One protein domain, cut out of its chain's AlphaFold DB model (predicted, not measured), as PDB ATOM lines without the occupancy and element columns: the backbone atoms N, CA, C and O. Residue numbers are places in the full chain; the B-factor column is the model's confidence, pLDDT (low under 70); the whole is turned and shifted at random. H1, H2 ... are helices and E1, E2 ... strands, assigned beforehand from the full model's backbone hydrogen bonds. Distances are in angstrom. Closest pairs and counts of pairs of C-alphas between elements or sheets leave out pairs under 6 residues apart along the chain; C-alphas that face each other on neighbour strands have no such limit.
ATOM      1  N   PRO A   2      39.138  -6.304   8.921       45.09
ATOM      2  CA  PRO A   2      39.482  -7.720   9.067       45.09
ATOM      3  C   PRO A   2      39.239  -8.160  10.518       45.09
ATOM      4  O   PRO A   2      39.582  -7.410  11.427       45.09
ATOM      5  N   ASP A   3      38.608  -9.318  10.712       59.38
ATOM      6  CA  ASP A   3      38.326  -9.953  12.014       59.38
ATOM      7  C   ASP A   3      37.398  -9.197  12.986       59.38
ATOM      8  O   ASP A   3      37.181  -9.660  14.100       59.38
ATOM      9  N   TRP A   4      36.805  -8.075  12.564       69.62
ATOM     10  CA  TRP A   4      35.788  -7.367  13.347       69.62
ATOM     11  C   TRP A   4      34.407  -7.993  13.143       69.62
ATOM     12  O   TRP A   4      33.935  -8.099  12.007       69.62
ATOM     13  N   GLY A   5      33.750  -8.354  14.242       67.56
ATOM     14  CA  GLY A   5      32.334  -8.696  14.291       67.56
ATOM     15  C   GLY A   5      31.512  -7.643  15.034       67.56
ATOM     16  O   GLY A   5      32.017  -6.915  15.882       67.56
ATOM     17  N   LEU A   6      30.204  -7.614  14.764       70.38
ATOM     18  CA  LEU A   6      29.237  -6.719  15.420       70.38
ATOM     19  C   LEU A   6      29.306  -6.762  16.953       70.38
ATOM     20  O   LEU A   6      29.193  -5.738  17.622       70.38
ATOM     21  N   LEU A   7      29.545  -7.947  17.511       74.19
ATOM     22  CA  LEU A   7      29.640  -8.141  18.952       74.19
ATOM     23  C   LEU A   7      30.884  -7.488  19.574       74.19
ATOM     24  O   LEU A   7      30.939  -7.360  20.799       74.19
ATOM     25  N   ASP A   8      31.900  -7.129  18.782       73.31
ATOM     26  CA  ASP A   8      33.142  -6.500  19.258       73.31
ATOM     27  C   ASP A   8      32.965  -4.999  19.549       73.31
ATOM     28  O   ASP A   8      33.889  -4.351  20.037       73.31
ATOM     29  N   GLY A   9      31.767  -4.458  19.298       76.88
ATOM     30  CA  GLY A   9      31.430  -3.055  19.507       76.88
ATOM     31  C   GLY A   9      31.829  -2.167  18.328       76.88
ATOM     32  O   GLY A   9      32.516  -2.583  17.395       76.88
ATOM     33  N   SER A  10      31.373  -0.917  18.352       80.44
ATOM     34  CA  SER A  10      31.533   0.019  17.238       80.44
ATOM     35  C   SER A  10      32.758   0.913  17.372       80.44
ATOM     36  O   SER A  10      33.208   1.438  16.362       80.44
ATOM     37  N   ALA A  11      33.335   1.071  18.564       80.62
ATOM     38  CA  ALA A  11      34.588   1.795  18.759       80.62
ATOM     39  C   ALA A  11      35.751   0.807  18.882       80.62
ATOM     40  O   ALA A  11      35.805   0.011  19.818       80.62
ATOM     41  N   VAL A  12      36.687   0.858  17.936       76.12
ATOM     42  CA  VAL A  12      37.840  -0.049  17.887       76.12
ATOM     43  C   VAL A  12      39.136   0.710  17.661       76.12
ATOM     44  O   VAL A  12      39.165   1.766  17.036       76.12
ATOM     45  N   GLN A  13      40.237   0.151  18.153       78.19
ATOM     46  CA  GLN A  13      41.576   0.686  17.928       78.19
ATOM     47  C   GLN A  13      42.230  -0.064  16.773       78.19
ATOM     48  O   GLN A  13      42.465  -1.270  16.858       78.19
ATOM     49  N   VAL A  14      42.534   0.642  15.687       71.50
ATOM     50  CA  VAL A  14      43.203   0.062  14.520       71.50
ATOM     51  C   VAL A  14      44.693   0.401  14.584       71.50
ATOM     52  O   VAL A  14      45.040   1.583  14.602       71.50
ATOM     53  N   PRO A  15      45.602  -0.592  14.612       69.12
ATOM     54  CA  PRO A  15      47.032  -0.320  14.586       69.12
ATOM     55  C   PRO A  15      47.433   0.274  13.232       69.12
ATOM     56  O   PRO A  15      47.132  -0.285  12.177       69.12
ATOM     57  N   THR A  16      48.145   1.398  13.259       73.19
ATOM     58  CA  THR A  16      48.736   2.038  12.076       73.19
ATOM     59  C   THR A  16      50.240   2.230  12.274       73.19
ATOM     60  O   THR A  16      50.753   2.124  13.389       73.19
ATOM     61  N   GLU A  17      50.957   2.560  11.201       63.69
ATOM     62  CA  GLU A  17      52.391   2.890  11.257       63.69
ATOM     63  C   GLU A  17      52.711   4.109  12.149       63.69
ATOM     64  O   GLU A  17      53.849   4.271  12.584       63.69
ATOM     65  N   PHE A  18      51.704   4.929  12.472       67.88
ATOM     66  CA  PHE A  18      51.816   6.117  13.323       67.88
ATOM     67  C   PHE A  18      51.233   5.919  14.734       67.88
ATOM     68  O   PHE A  18      51.158   6.876  15.502       67.88
ATOM     69  N   GLY A  19      50.831   4.692  15.087       71.81
ATOM     70  CA  GLY A  19      50.187   4.359  16.362       71.81
ATOM     71  C   GLY A  19      48.771   3.803  16.194       71.81
ATOM     72  O   GLY A  19      48.273   3.649  15.079       71.81
ATOM     73  N   ALA A  20      48.124   3.456  17.306       73.69
ATOM     74  CA  ALA A  20      46.731   3.017  17.292       73.69
ATOM     75  C   ALA A  20      45.805   4.209  17.010       73.69
ATOM     76  O   ALA A  20      45.936   5.259  17.638       73.69
ATOM     77  N   LEU A  21      44.904   4.045  16.042       75.62
ATOM     78  CA  LEU A  21      43.904   5.038  15.674       75.62
ATOM     79  C   LEU A  21      42.524   4.577  16.169       75.62
ATOM     80  O   LEU A  21      42.108   3.475  15.791       75.62
ATOM     81  N   PRO A  22      41.783   5.404  16.930       75.25
ATOM     82  CA  PRO A  22      40.388   5.123  17.225       75.25
ATOM     83  C   PRO A  22      39.570   5.224  15.935       75.25
ATOM     84  O   PRO A  22      39.571   6.247  15.249       75.25
ATOM     85  N   VAL A  23      38.879   4.145  15.593       74.12
ATOM     86  CA  VAL A  23      37.996   4.044  14.435       74.12
ATOM     87  C   VAL A  23      36.613   3.662  14.927       74.12
ATOM     88  O   VAL A  23      36.460   2.754  15.742       74.12
ATOM     89  N   VAL A  24      35.605   4.340  14.388       79.81
ATOM     90  CA  VAL A  24      34.208   3.981  14.611       79.81
ATOM     91  C   VAL A  24      33.696   3.222  13.399       79.81
ATOM     92  O   VAL A  24      33.785   3.698  12.265       79.81
ATOM     93  N   VAL A  25      33.183   2.024  13.641       77.19
ATOM     94  CA  VAL A  25      32.605   1.146  12.632       77.19
ATOM     95  C   VAL A  25      31.094   1.296  12.681       77.19
ATOM     96  O   VAL A  25      30.448   0.916  13.657       77.19
ATOM     97  N   ALA A  26      30.534   1.853  11.611       79.00
ATOM     98  CA  ALA A  26      29.096   1.887  11.402       79.00
ATOM     99  C   ALA A  26      28.649   0.615  10.677       79.00
ATOM    100  O   ALA A  26      29.278   0.216   9.690       79.00
ATOM    101  N   ASP A  27      27.557   0.009  11.138       73.69
ATOM    102  CA  ASP A  27      26.933  -1.102  10.425       73.69
ATOM    103  C   ASP A  27      25.965  -0.554   9.358       73.69
ATOM    104  O   ASP A  27      24.952   0.068   9.701       73.69
ATOM    105  N   PRO A  28      26.241  -0.767   8.057       70.81
ATOM    106  CA  PRO A  28      25.364  -0.297   6.991       70.81
ATOM    107  C   PRO A  28      23.973  -0.955   7.012       70.81
ATOM    108  O   PRO A  28      23.030  -0.370   6.477       70.81
ATOM    109  N   ALA A  29      23.808  -2.131   7.630       75.06
ATOM    110  CA  ALA A  29      22.523  -2.830   7.704       75.06
ATOM    111  C   ALA A  29      21.481  -2.082   8.556       75.06
ATOM    112  O   ALA A  29      20.279  -2.192   8.286       75.06
ATOM    113  N   LEU A  30      21.934  -1.272   9.522       78.19
ATOM    114  CA  LEU A  30      21.079  -0.419  10.356       78.19
ATOM    115  C   LEU A  30      20.405   0.700   9.552       78.19
ATOM    116  O   LEU A  30      19.364   1.212   9.950       78.19
ATOM    117  N   ALA A  31      20.983   1.064   8.406       73.94
ATOM    118  CA  ALA A  31      20.492   2.119   7.529       73.94
ATOM    119  C   ALA A  31      19.928   1.601   6.193       73.94
ATOM    120  O   ALA A  31      19.626   2.393   5.300       73.94
ATOM    121  N   ALA A  32      19.769   0.282   6.039       74.69
ATOM    122  CA  ALA A  32      19.325  -0.345   4.791       74.69
ATOM    123  C   ALA A  32      17.839  -0.094   4.447       74.69
ATOM    124  O   ALA A  32      17.410  -0.397   3.334       74.69
ATOM    125  N   GLY A  33      17.072   0.493   5.373       76.69
ATOM    126  CA  GLY A  33      15.627   0.680   5.258       76.69
ATOM    127  C   GLY A  33      14.817  -0.448   5.908       76.69
ATOM    128  O   GLY A  33      15.362  -1.472   6.317       76.69
ATOM    129  N   GLY A  34      13.510  -0.231   6.046       80.19
ATOM    130  CA  GLY A  34      12.561  -1.177   6.639       80.19
ATOM    131  C   GLY A  34      11.786  -2.016   5.609       80.19
ATOM    132  O   GLY A  34      11.863  -1.765   4.405       80.19
ATOM    133  N   PRO A  35      11.057  -3.053   6.054       74.38
ATOM    134  CA  PRO A  35      10.320  -3.959   5.173       74.38
ATOM    135  C   PRO A  35       9.090  -3.301   4.517       74.38
ATOM    136  O   PRO A  35       8.480  -2.380   5.051       74.38
ATOM    137  N   ALA A  36       8.675  -3.819   3.355       72.19
ATOM    138  CA  ALA A  36       7.413  -3.438   2.707       72.19
ATOM    139  C   ALA A  36       6.179  -3.871   3.547       72.19
ATOM    140  O   ALA A  36       6.275  -4.870   4.265       72.19
ATOM    141  N   PRO A  37       4.998  -3.219   3.420       74.81
ATOM    142  CA  PRO A  37       4.641  -2.151   2.474       74.81
ATOM    143  C   PRO A  37       5.032  -0.736   2.943       74.81
ATOM    144  O   PRO A  37       5.042  -0.447   4.134       74.81
ATOM    145  N   GLY A  38       5.300   0.162   1.989       76.44
ATOM    146  CA  GLY A  38       5.665   1.566   2.235       76.44
ATOM    147  C   GLY A  38       7.017   1.947   1.628       76.44
ATOM    148  O   GLY A  38       7.695   1.104   1.037       76.44
ATOM    149  N   ASP A  39       7.402   3.219   1.762       83.19
ATOM    150  CA  ASP A  39       8.763   3.644   1.430       83.19
ATOM    151  C   ASP A  39       9.725   3.102   2.490       83.19
ATOM    152  O   ASP A  39       9.725   3.544   3.643       83.19
ATOM    153  N   GLN A  40      10.541   2.134   2.079       85.81
ATOM    154  CA  GLN A  40      11.520   1.448   2.919       85.81
ATOM    155  C   GLN A  40      12.535   2.417   3.531       85.81
ATOM    156  O   GLN A  40      13.113   2.119   4.570       85.81
ATOM    157  N   ARG A  41      12.742   3.589   2.923       83.62
ATOM    158  CA  ARG A  41      13.659   4.616   3.421       83.62
ATOM    159  C   ARG A  41      12.958   5.713   4.214       83.62
ATOM    160  O   ARG A  41      13.637   6.616   4.677       83.62
ATOM    161  N   SER A  42      11.650   5.639   4.446       88.00
ATOM    162  CA  SER A  42      10.980   6.602   5.329       88.00
ATOM    163  C   SER A  42      11.572   6.588   6.746       88.00
ATOM    164  O   SER A  42      12.059   5.558   7.223       88.00
ATOM    165  N   ALA A  43      11.494   7.726   7.442       89.19
ATOM    166  CA  ALA A  43      11.977   7.869   8.818       89.19
ATOM    167  C   ALA A  43      11.472   6.764   9.752       89.19
ATOM    168  O   ALA A  43      12.247   6.184  10.508       89.19
ATOM    169  N   LEU A  44      10.185   6.427   9.645       88.81
ATOM    170  CA  LEU A  44       9.558   5.391  10.457       88.81
ATOM    171  C   LEU A  44      10.147   4.001  10.186       88.81
ATOM    172  O   LEU A  44      10.437   3.263  11.122       88.81
ATOM    173  N   GLN A  45      10.337   3.647   8.914       89.00
ATOM    174  CA  GLN A  45      10.853   2.334   8.518       89.00
ATOM    175  C   GLN A  45      12.314   2.148   8.947       89.00
ATOM    176  O   GLN A  45      12.682   1.086   9.450       89.00
ATOM    177  N   VAL A  46      13.136   3.195   8.822       89.00
ATOM    178  CA  VAL A  46      14.524   3.180   9.314       89.00
ATOM    179  C   VAL A  46      14.570   3.109  10.839       89.00
ATOM    180  O   VAL A  46      15.350   2.328  11.372       89.00
ATOM    181  N   LEU A  47      13.712   3.851  11.548       89.38
ATOM    182  CA  LEU A  47      13.625   3.778  13.010       89.38
ATOM    183  C   LEU A  47      13.270   2.359  13.476       89.38
ATOM    184  O   LEU A  47      13.952   1.790  14.322       89.38
ATOM    185  N   GLN A  48      12.229   1.761  12.892       89.50
ATOM    186  CA  GLN A  48      11.793   0.401  13.224       89.50
ATOM    187  C   GLN A  48      12.893  -0.631  12.964       89.50
ATOM    188  O   GLN A  48      13.112  -1.520  13.787       89.50
ATOM    189  N   ARG A  49      13.603  -0.500  11.838       88.81
ATOM    190  CA  ARG A  49      14.752  -1.344  11.498       88.81
ATOM    191  C   ARG A  49      15.876  -1.190  12.514       88.81
ATOM    192  O   ARG A  49      16.376  -2.198  12.999       88.81
ATOM    193  N   LEU A  50      16.247   0.047  12.835       89.25
ATOM    194  CA  LEU A  50      17.308   0.361  13.785       89.25
ATOM    195  C   LEU A  50      17.014  -0.262  15.152       89.25
ATOM    196  O   LEU A  50      17.877  -0.948  15.692       89.25
ATOM    197  N   LEU A  51      15.789  -0.103  15.666       90.62
ATOM    198  CA  LEU A  51      15.351  -0.711  16.926       90.62
ATOM    199  C   LEU A  51      15.346  -2.247  16.862       90.62
ATOM    200  O   LEU A  51      15.801  -2.907  17.790       90.62
ATOM    201  N   ALA A  52      14.854  -2.836  15.769       90.56
ATOM    202  CA  ALA A  52      14.803  -4.291  15.622       90.56
ATOM    203  C   ALA A  52      16.203  -4.921  15.558       90.56
ATOM    204  O   ALA A  52      16.461  -5.922  16.223       90.56
ATOM    205  N   GLU A  53      17.113  -4.327  14.788       89.62
ATOM    206  CA  GLU A  53      18.488  -4.813  14.646       89.62
ATOM    207  C   GLU A  53      19.298  -4.604  15.928       89.62
ATOM    208  O   GLU A  53      19.989  -5.516  16.369       89.62
ATOM    209  N   THR A  54      19.163  -3.457  16.604       89.44
ATOM    210  CA  THR A  54      19.834  -3.255  17.904       89.44
ATOM    211  C   THR A  54      19.308  -4.190  18.993       89.44
ATOM    212  O   THR A  54      20.098  -4.657  19.813       89.44
ATOM    213  N   ALA A  55      18.017  -4.538  18.978       90.00
ATOM    214  CA  ALA A  55      17.462  -5.564  19.862       90.00
ATOM    215  C   ALA A  55      17.984  -6.976  19.532       90.00
ATOM    216  O   ALA A  55      18.214  -7.780  20.433       90.00
ATOM    217  N   LEU A  56      18.196  -7.292  18.250       89.50
ATOM    218  CA  LEU A  56      18.787  -8.567  17.844       89.50
ATOM    219  C   LEU A  56      20.256  -8.661  18.277       89.50
ATOM    220  O   LEU A  56      20.650  -9.649  18.893       89.50
ATOM    221  N   ILE A  57      21.039  -7.607  18.032       87.56
ATOM    222  CA  ILE A  57      22.445  -7.511  18.445       87.56
ATOM    223  C   ILE A  57      22.573  -7.677  19.965       87.56
ATOM    224  O   ILE A  57      23.464  -8.388  20.433       87.56
ATOM    225  N   SER A  58      21.683  -7.058  20.750       87.81
ATOM    226  CA  SER A  58      21.717  -7.179  22.210       87.81
ATOM    227  C   SER A  58      21.379  -8.598  22.687       87.81
ATOM    228  O   SER A  58      22.066  -9.116  23.570       87.81
ATOM    229  N   ALA A  59      20.405  -9.265  22.063       89.00
ATOM    230  CA  ALA A  59      20.059 -10.652  22.369       89.00
ATOM    231  C   ALA A  59      21.188 -11.637  22.006       89.00
ATOM    232  O   ALA A  59      21.496 -12.548  22.778       89.00
ATOM    233  N   GLU A  60      21.844 -11.450  20.857       89.12
ATOM    234  CA  GLU A  60      23.004 -12.254  20.454       89.12
ATOM    235  C   GLU A  60      24.197 -12.043  21.392       89.12
ATOM    236  O   GLU A  60      24.873 -13.002  21.775       89.12
ATOM    237  N   ALA A  61      24.432 -10.798  21.812       87.06
ATOM    238  CA  ALA A  61      25.461 -10.469  22.788       87.06
ATOM    239  C   ALA A  61      25.220 -11.166  24.130       87.06
ATOM    240  O   ALA A  61      26.148 -11.765  24.683       87.06
ATOM    241  N   GLU A  62      23.980 -11.141  24.625       88.56
ATOM    242  CA  GLU A  62      23.589 -11.818  25.860       88.56
ATOM    243  C   GLU A  62      23.806 -13.334  25.755       88.56
ATOM    244  O   GLU A  62      24.433 -13.931  26.636       88.56
ATOM    245  N   ALA A  63      23.384 -13.953  24.646       89.25
ATOM    246  CA  ALA A  63      23.596 -15.378  24.389       89.25
ATOM    247  C   ALA A  63      25.091 -15.755  24.326       89.25
ATOM    248  O   ALA A  63      25.479 -16.843  24.753       89.25
ATOM    249  N   ALA A  64      25.938 -14.843  23.842       87.75
ATOM    250  CA  ALA A  64      27.392 -14.988  23.816       87.75
ATOM    251  C   ALA A  64      28.082 -14.637  25.154       87.75
ATOM    252  O   ALA A  64      29.312 -14.675  25.239       87.75
ATOM    253  N   GLY A  65      27.325 -14.279  26.199       88.06
ATOM    254  CA  GLY A  65      27.853 -13.896  27.512       88.06
ATOM    255  C   GLY A  65      28.543 -12.527  27.544       88.06
ATOM    256  O   GLY A  65      29.279 -12.236  28.491       88.06
ATOM    257  N   ARG A  66      28.331 -11.683  26.528       81.44
ATOM    258  CA  ARG A  66      28.845 -10.310  26.475       81.44
ATOM    259  C   ARG A  66      27.857  -9.373  27.169       81.44
ATOM    260  O   ARG A  66      26.651  -9.458  26.966       81.44
ATOM    261  N   ARG A  67      28.371  -8.472  28.008       68.25
ATOM    262  CA  ARG A  67      27.566  -7.430  28.659       68.25
ATOM    263  C   ARG A  67      27.726  -6.133  27.881       68.25
ATOM    264  O   ARG A  67      28.840  -5.630  27.842       68.25
ATOM    265  N   ALA A  68      26.612  -5.626  27.351       68.50
ATOM    266  CA  ALA A  68      26.496  -4.394  26.569       68.50
ATOM    267  C   ALA A  68      27.329  -4.383  25.270       68.50
ATOM    268  O   ALA A  68      28.547  -4.540  25.276       68.50
ATOM    269  N   VAL A  69      26.658  -4.176  24.136       81.12
ATOM    270  CA  VAL A  69      27.293  -4.004  22.824       81.12
ATOM    271  C   VAL A  69      26.803  -2.689  22.243       81.12
ATOM    272  O   VAL A  69      25.603  -2.427  22.211       81.12
ATOM    273  N   SER A  70      27.738  -1.852  21.810       82.12
ATOM    274  CA  SER A  70      27.439  -0.602  21.117       82.12
ATOM    275  C   SER A  70      27.189  -0.872  19.633       82.12
ATOM    276  O   SER A  70      27.962  -1.616  19.026       82.12
ATOM    277  N   ALA A  71      26.206  -0.197  19.048       85.06
ATOM    278  CA  ALA A  71      25.985  -0.165  17.608       85.06
ATOM    279  C   ALA A  71      25.959   1.291  17.128       85.06
ATOM    280  O   ALA A  71      25.228   2.117  17.676       85.06
ATOM    281  N   THR A  72      26.748   1.623  16.108       84.94
ATOM    282  CA  THR A  72      26.767   2.970  15.529       84.94
ATOM    283  C   THR A  72      25.892   3.043  14.286       84.94
ATOM    284  O   THR A  72      26.161   2.395  13.272       84.94
ATOM    285  N   PHE A  73      24.890   3.917  14.345       82.75
ATOM    286  CA  PHE A  73      24.115   4.347  13.189       82.75
ATOM    287  C   PHE A  73      24.746   5.596  12.566       82.75
ATOM    288  O   PHE A  73      24.948   6.609  13.236       82.75
ATOM    289  N   VAL A  74      25.019   5.540  11.264       79.00
ATOM    290  CA  VAL A  74      25.374   6.716  10.463       79.00
ATOM    291  C   VAL A  74      24.323   6.859   9.379       79.00
ATOM    292  O   VAL A  74      24.199   5.996   8.510       79.00
ATOM    293  N   ALA A  75      23.576   7.960   9.430       73.81
ATOM    294  CA  ALA A  75      22.609   8.298   8.400       73.81
ATOM    295  C   ALA A  75      23.302   8.348   7.021       73.81
ATOM    296  O   ALA A  75      24.272   9.097   6.853       73.81
ATOM    297  N   PRO A  76      22.830   7.584   6.015       70.38
ATOM    298  CA  PRO A  76      23.371   7.669   4.670       70.38
ATOM    299  C   PRO A  76      23.219   9.089   4.131       70.38
ATOM    300  O   PRO A  76      22.167   9.707   4.269       70.38
ATOM    301  N   THR A  77      24.231   9.602   3.433       67.81
ATOM    302  CA  THR A  77      24.222  10.977   2.890       67.81
ATOM    303  C   THR A  77      23.123  11.241   1.856       67.81
ATOM    304  O   THR A  77      22.919  12.380   1.455       67.81
ATOM    305  N   HIS A  78      22.464  10.189   1.374       67.69
ATOM    306  CA  HIS A  78      21.387  10.217   0.385       67.69
ATOM    307  C   HIS A  78      20.052   9.736   0.971       67.69
ATOM    308  O   HIS A  78      19.131   9.412   0.222       67.69
ATOM    309  N   TRP A  79      19.973   9.595   2.294       80.75
ATOM    310  CA  TRP A  79      18.743   9.207   2.957       80.75
ATOM    311  C   TRP A  79      17.723  10.341   2.857       80.75
ATOM    312  O   TRP A  79      17.963  11.444   3.346       80.75
ATOM    313  N   ASP A  80      16.598  10.054   2.208       80.88
ATOM    314  CA  ASP A  80      15.412  10.900   2.218       80.88
ATOM    315  C   ASP A  80      14.435  10.321   3.252       80.88
ATOM    316  O   ASP A  80      13.895   9.236   3.024       80.88
ATOM    317  N   PRO A  81      14.228  10.985   4.402       82.25
ATOM    318  CA  PRO A  81      13.354  10.478   5.454       82.25
ATOM    319  C   PRO A  81      11.859  10.583   5.086       82.25
ATOM    320  O   PRO A  81      11.006  10.120   5.850       82.25
ATOM    321  N   GLY A  82      11.541  11.152   3.917       83.12
ATOM    322  CA  GLY A  82      10.190  11.368   3.420       83.12
ATOM    323  C   GLY A  82       9.554  12.646   3.968       83.12
ATOM    324  O   GLY A  82       9.986  13.216   4.971       83.12
ATOM    325  N   ALA A  83       8.483  13.100   3.313       80.69
ATOM    326  CA  ALA A  83       7.787  14.340   3.674       80.69
ATOM    327  C   ALA A  83       7.169  14.306   5.088       80.69
ATOM    328  O   ALA A  83       7.096  15.338   5.752       80.69
ATOM    329  N   ASP A  84       6.789  13.118   5.561       79.12
ATOM    330  CA  ASP A  84       6.146  12.905   6.861       79.12
ATOM    331  C   ASP A  84       7.139  12.539   7.979       79.12
ATOM    332  O   ASP A  84       6.734  12.081   9.047       79.12
ATOM    333  N   TRP A  85       8.447  12.747   7.779       83.19
ATOM    334  CA  TRP A  85       9.459  12.425   8.792       83.19
ATOM    335  C   TRP A  85       9.215  13.027  10.189       83.19
ATOM    336  O   TRP A  85       9.533  12.337  11.160       83.19
ATOM    337  N   PRO A  86       8.620  14.232  10.360       85.00
ATOM    338  CA  PRO A  86       8.354  14.762  11.695       85.00
ATOM    339  C   PRO A  86       7.345  13.907  12.468       85.00
ATOM    340  O   PRO A  86       7.422  13.824  13.688       85.00
ATOM    341  N   ALA A  87       6.419  13.241  11.769       83.94
ATOM    342  CA  ALA A  87       5.434  12.360  12.391       83.94
ATOM    343  C   ALA A  87       6.052  11.044  12.894       83.94
ATOM    344  O   ALA A  87       5.466  10.390  13.754       83.94
ATOM    345  N   ALA A  88       7.223  10.659  12.375       82.88
ATOM    346  CA  ALA A  88       7.962   9.495  12.854       82.88
ATOM    347  C   ALA A  88       8.707   9.761  14.171       82.88
ATOM    348  O   ALA A  88       9.155   8.806  14.796       82.88
ATOM    349  N   ASP A  89       8.867  11.035  14.552       86.94
ATOM    350  CA  ASP A  89       9.561  11.482  15.763       86.94
ATOM    351  C   ASP A  89      10.881  10.730  16.024       86.94
ATOM    352  O   ASP A  89      11.137  10.200  17.103       86.94
ATOM    353  N   PHE A  90      11.700  10.629  14.969       85.81
ATOM    354  CA  PHE A  90      12.784   9.649  14.846       85.81
ATOM    355  C   PHE A  90      13.698   9.563  16.076       85.81
ATOM    356  O   PHE A  90      13.982   8.470  16.554       85.81
ATOM    357  N   PHE A  91      14.157  10.706  16.590       83.81
ATOM    358  CA  PHE A  91      15.109  10.738  17.701       83.81
ATOM    359  C   PHE A  91      14.460  10.420  19.047       83.81
ATOM    360  O   PHE A  91      15.054   9.695  19.838       83.81
ATOM    361  N   ASN A  92      13.234  10.890  19.296       86.62
ATOM    362  CA  ASN A  92      12.507  10.522  20.513       86.62
ATOM    363  C   ASN A  92      12.087   9.049  20.478       86.62
ATOM    364  O   ASN A  92      12.031   8.396  21.513       86.62
ATOM    365  N   GLY A  93      11.855   8.491  19.287       86.19
ATOM    366  CA  GLY A  93      11.587   7.068  19.095       86.19
ATOM    367  C   GLY A  93      12.742   6.139  19.490       86.19
ATOM    368  O   GLY A  93      12.529   4.932  19.572       86.19
ATOM    369  N   LEU A  94      13.942   6.673  19.743       87.62
ATOM    370  CA  LEU A  94      15.083   5.921  20.280       87.62
ATOM    371  C   LEU A  94      15.082   5.844  21.814       87.62
ATOM    372  O   LEU A  94      15.826   5.041  22.373       87.62
ATOM    373  N   ASP A  95      14.242   6.626  22.497       88.88
ATOM    374  CA  ASP A  95      14.083   6.582  23.954       88.88
ATOM    375  C   ASP A  95      13.167   5.413  24.361       88.88
ATOM    376  O   ASP A  95      11.983   5.565  24.665       88.88
ATOM    377  N   VAL A  96      13.711   4.196  24.279       87.75
ATOM    378  CA  VAL A  96      12.963   2.941  24.481       87.75
ATOM    379  C   VAL A  96      13.300   2.219  25.792       87.75
ATOM    380  O   VAL A  96      12.886   1.082  25.996       87.75
ATOM    381  N   GLY A  97      14.022   2.852  26.720       88.50
ATOM    382  CA  GLY A  97      14.324   2.330  28.067       88.50
ATOM    383  C   GLY A  97      15.301   1.144  28.134       88.50
ATOM    384  O   GLY A  97      15.842   0.861  29.200       88.50
ATOM    385  N   TRP A  98      15.542   0.459  27.014       88.31
ATOM    386  CA  TRP A  98      16.570  -0.577  26.852       88.31
ATOM    387  C   TRP A  98      17.733  -0.130  25.953       88.31
ATOM    388  O   TRP A  98      18.731  -0.842  25.853       88.31
ATOM    389  N   LEU A  99      17.609   1.038  25.318       89.38
ATOM    390  CA  LEU A  99      18.686   1.708  24.596       89.38
ATOM    391  C   LEU A  99      19.225   2.864  25.428       89.38
ATOM    392  O   LEU A  99      18.454   3.591  26.049       89.38
ATOM    393  N   ASP A 100      20.542   3.037  25.373       87.62
ATOM    394  CA  ASP A 100      21.246   4.191  25.919       87.62
ATOM    395  C   ASP A 100      21.961   4.912  24.764       87.62
ATOM    396  O   ASP A 100      22.970   4.409  24.255       87.62
ATOM    397  N   PRO A 101      21.396   6.012  24.231       84.50
ATOM    398  CA  PRO A 101      22.007   6.749  23.133       84.50
ATOM    399  C   PRO A 101      23.251   7.503  23.615       84.50
ATOM    400  O   PRO A 101      23.145   8.470  24.363       84.50
ATOM    401  N   VAL A 102      24.427   7.097  23.133       81.94
ATOM    402  CA  VAL A 102      25.711   7.730  23.479       81.94
ATOM    403  C   VAL A 102      26.209   8.594  22.320       81.94
ATOM    404  O   VAL A 102      26.163   8.187  21.154       81.94
ATOM    405  N   GLY A 103      26.696   9.796  22.638       76.69
ATOM    406  CA  GLY A 103      27.341  10.685  21.672       76.69
ATOM    407  C   GLY A 103      28.659  10.106  21.152       76.69
ATOM    408  O   GLY A 103      29.369   9.387  21.852       76.69
ATOM    409  N   LEU A 104      29.023  10.413  19.904       73.06
ATOM    410  CA  LEU A 104      30.284   9.927  19.325       73.06
ATOM    411  C   LEU A 104      31.517  10.490  20.053       73.06
ATOM    412  O   LEU A 104      32.558   9.847  20.110       73.06
ATOM    413  N   ASP A 105      31.390  11.703  20.576       73.12
ATOM    414  CA  ASP A 105      32.367  12.399  21.405       73.12
ATOM    415  C   ASP A 105      32.589  11.704  22.750       73.12
ATOM    416  O   ASP A 105      33.735  11.532  23.160       73.12
ATOM    417  N   GLU A 106      31.512  11.238  23.382       75.19
ATOM    418  CA  GLU A 106      31.553  10.470  24.629       75.19
ATOM    419  C   GLU A 106      32.098   9.053  24.404       75.19
ATOM    420  O   GLU A 106      32.932   8.577  25.167       75.19
ATOM    421  N   LEU A 107      31.722   8.400  23.297       74.00
ATOM    422  CA  LEU A 107      32.239   7.074  22.942       74.00
ATOM    423  C   LEU A 107      33.756   7.077  22.674       74.00
ATOM    424  O   LEU A 107      34.408   6.037  22.774       74.00
ATOM    425  N   LEU A 108      34.317   8.222  22.278       74.06
ATOM    426  CA  LEU A 108      35.699   8.318  21.825       74.06
ATOM    427  C   LEU A 108      36.688   8.878  22.851       74.06
ATOM    428  O   LEU A 108      37.855   8.897  22.474       74.06
ATOM    429  N   ASP A 109      36.252   9.280  24.061       60.75
ATOM    430  CA  ASP A 109      36.939   9.711  25.320       60.75
ATOM    431  C   ASP A 109      38.228  10.592  25.251       60.75
ATOM    432  O   ASP A 109      38.632  11.235  26.215       60.75
ATOM    433  N   GLU A 110      38.859  10.711  24.088       50.94
ATOM    434  CA  GLU A 110      40.026  11.507  23.718       50.94
ATOM    435  C   GLU A 110      39.901  11.993  22.260       50.94
ATOM    436  O   GLU A 110      40.903  12.206  21.566       50.94
ATOM    437  N   ALA A 111      38.676  12.170  21.748       48.12
ATOM    438  CA  ALA A 111      38.475  12.800  20.450       48.12
ATOM    439  C   ALA A 111      38.988  14.244  20.517       48.12
ATOM    440  O   ALA A 111      38.281  15.167  20.921       48.12
ATOM    441  N   ARG A 112      40.250  14.459  20.132       45.81
ATOM    442  CA  ARG A 112      40.767  15.808  19.915       45.81
ATOM    443  C   ARG A 112      39.887  16.442  18.842       45.81
ATOM    444  O   ARG A 112      39.814  15.873  17.749       45.81
ATOM    445  N   PRO A 113      39.228  17.581  19.120       41.66
ATOM    446  CA  PRO A 113      38.488  18.294  18.096       41.66
ATOM    447  C   PRO A 113      39.415  18.491  16.900       41.66
ATOM    448  O   PRO A 113      40.503  19.047  17.052       41.66
ATOM    449  N   TYR A 114      39.024  17.987  15.731       41.03
ATOM    450  CA  TYR A 114      39.733  18.311  14.504       41.03
ATOM    451  C   TYR A 114      39.430  19.780  14.194       41.03
ATOM    452  O   TYR A 114      38.395  20.126  13.631       41.03
ATOM    453  N   ASP A 115      40.332  20.644  14.637       38.00
ATOM    454  CA  ASP A 115      40.376  22.093  14.436       38.00
ATOM    455  C   ASP A 115      40.986  22.475  13.077       38.00
ATOM    456  O   ASP A 115      40.961  23.635  12.653       38.00
ATOM    457  N   GLY A 116      41.478  21.480  12.338       38.72
ATOM    458  CA  GLY A 116      41.725  21.607  10.914       38.72
ATOM    459  C   GLY A 116      40.437  21.977  10.176       38.72
ATOM    460  O   GLY A 116      39.329  21.605  10.556       38.72
ATOM    461  N   ARG A 117      40.562  22.702   9.063       33.31
ATOM    462  CA  ARG A 117      39.404  23.011   8.216       33.31
ATOM    463  C   ARG A 117      38.803  21.698   7.712       33.31
ATOM    464  O   ARG A 117      39.319  21.104   6.761       33.31
ATOM    465  N   THR A 118      37.692  21.251   8.295       38.38
ATOM    466  CA  THR A 118      36.810  20.319   7.603       38.38
ATOM    467  C   THR A 118      36.269  21.108   6.428       38.38
ATOM    468  O   THR A 118      35.437  21.997   6.591       38.38
TER     469      THR A 118
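AT A GLANCE: This is residues 2 to 118 of the 332 residues of an uncharacterized protein of Nocardioidaceae bacterium (UniProt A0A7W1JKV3). Little of this domain is regular structure: a strand hairpin, E1 and E2, lies at one end, the long helix H2 toward the other, with long loops between. Short H1 and H3 pack on H2. The printed part has 117 residues, 45 in named elements, ordered E1 E2 H1 H2 H3 H4: mixed class, antiparallel sheet. It is only just compact, close to loose: radius of gyration of the C-alphas 16.1 A, spans 48 by 43 by 27 A.

HOW THE PARTS SIT: Look first at E1, residues 11 to 16, and E2, residues 19 to 24, an antiparallel hairpin; N 14 and O 21, 2.9 A apart, are within hydrogen-bond range. H2, residues 43 to 63, touches H1, residues 28 to 31, with residues 46 to 53 alone; the closest C-alphas, Leu 30 and Leu 50, are 5.2 A apart. With residues 43 to 44 alone it touches H3, residues 85 to 88; the closest C-alphas, Leu 44 and Ala 88, are 5.0 A apart. H4, residues 104 to 107, touches no helix. In H2 every O i to N i+4 pair is within range; H1, H3 and H4 are too short for one.

IN THESE COORDINATES: Find C-alpha 11 at (34.588, 1.795, 18.759), where E1 begins. From C-alpha 43 at (11.977, 7.869, 8.818), H2 runs 30.3 A.

THE WHOLE: The printed part has no cut. Links H1 to H2, H2 to H3 and H3 to H4 are long. Residues 109 to 118 are among those with pLDDT under 70.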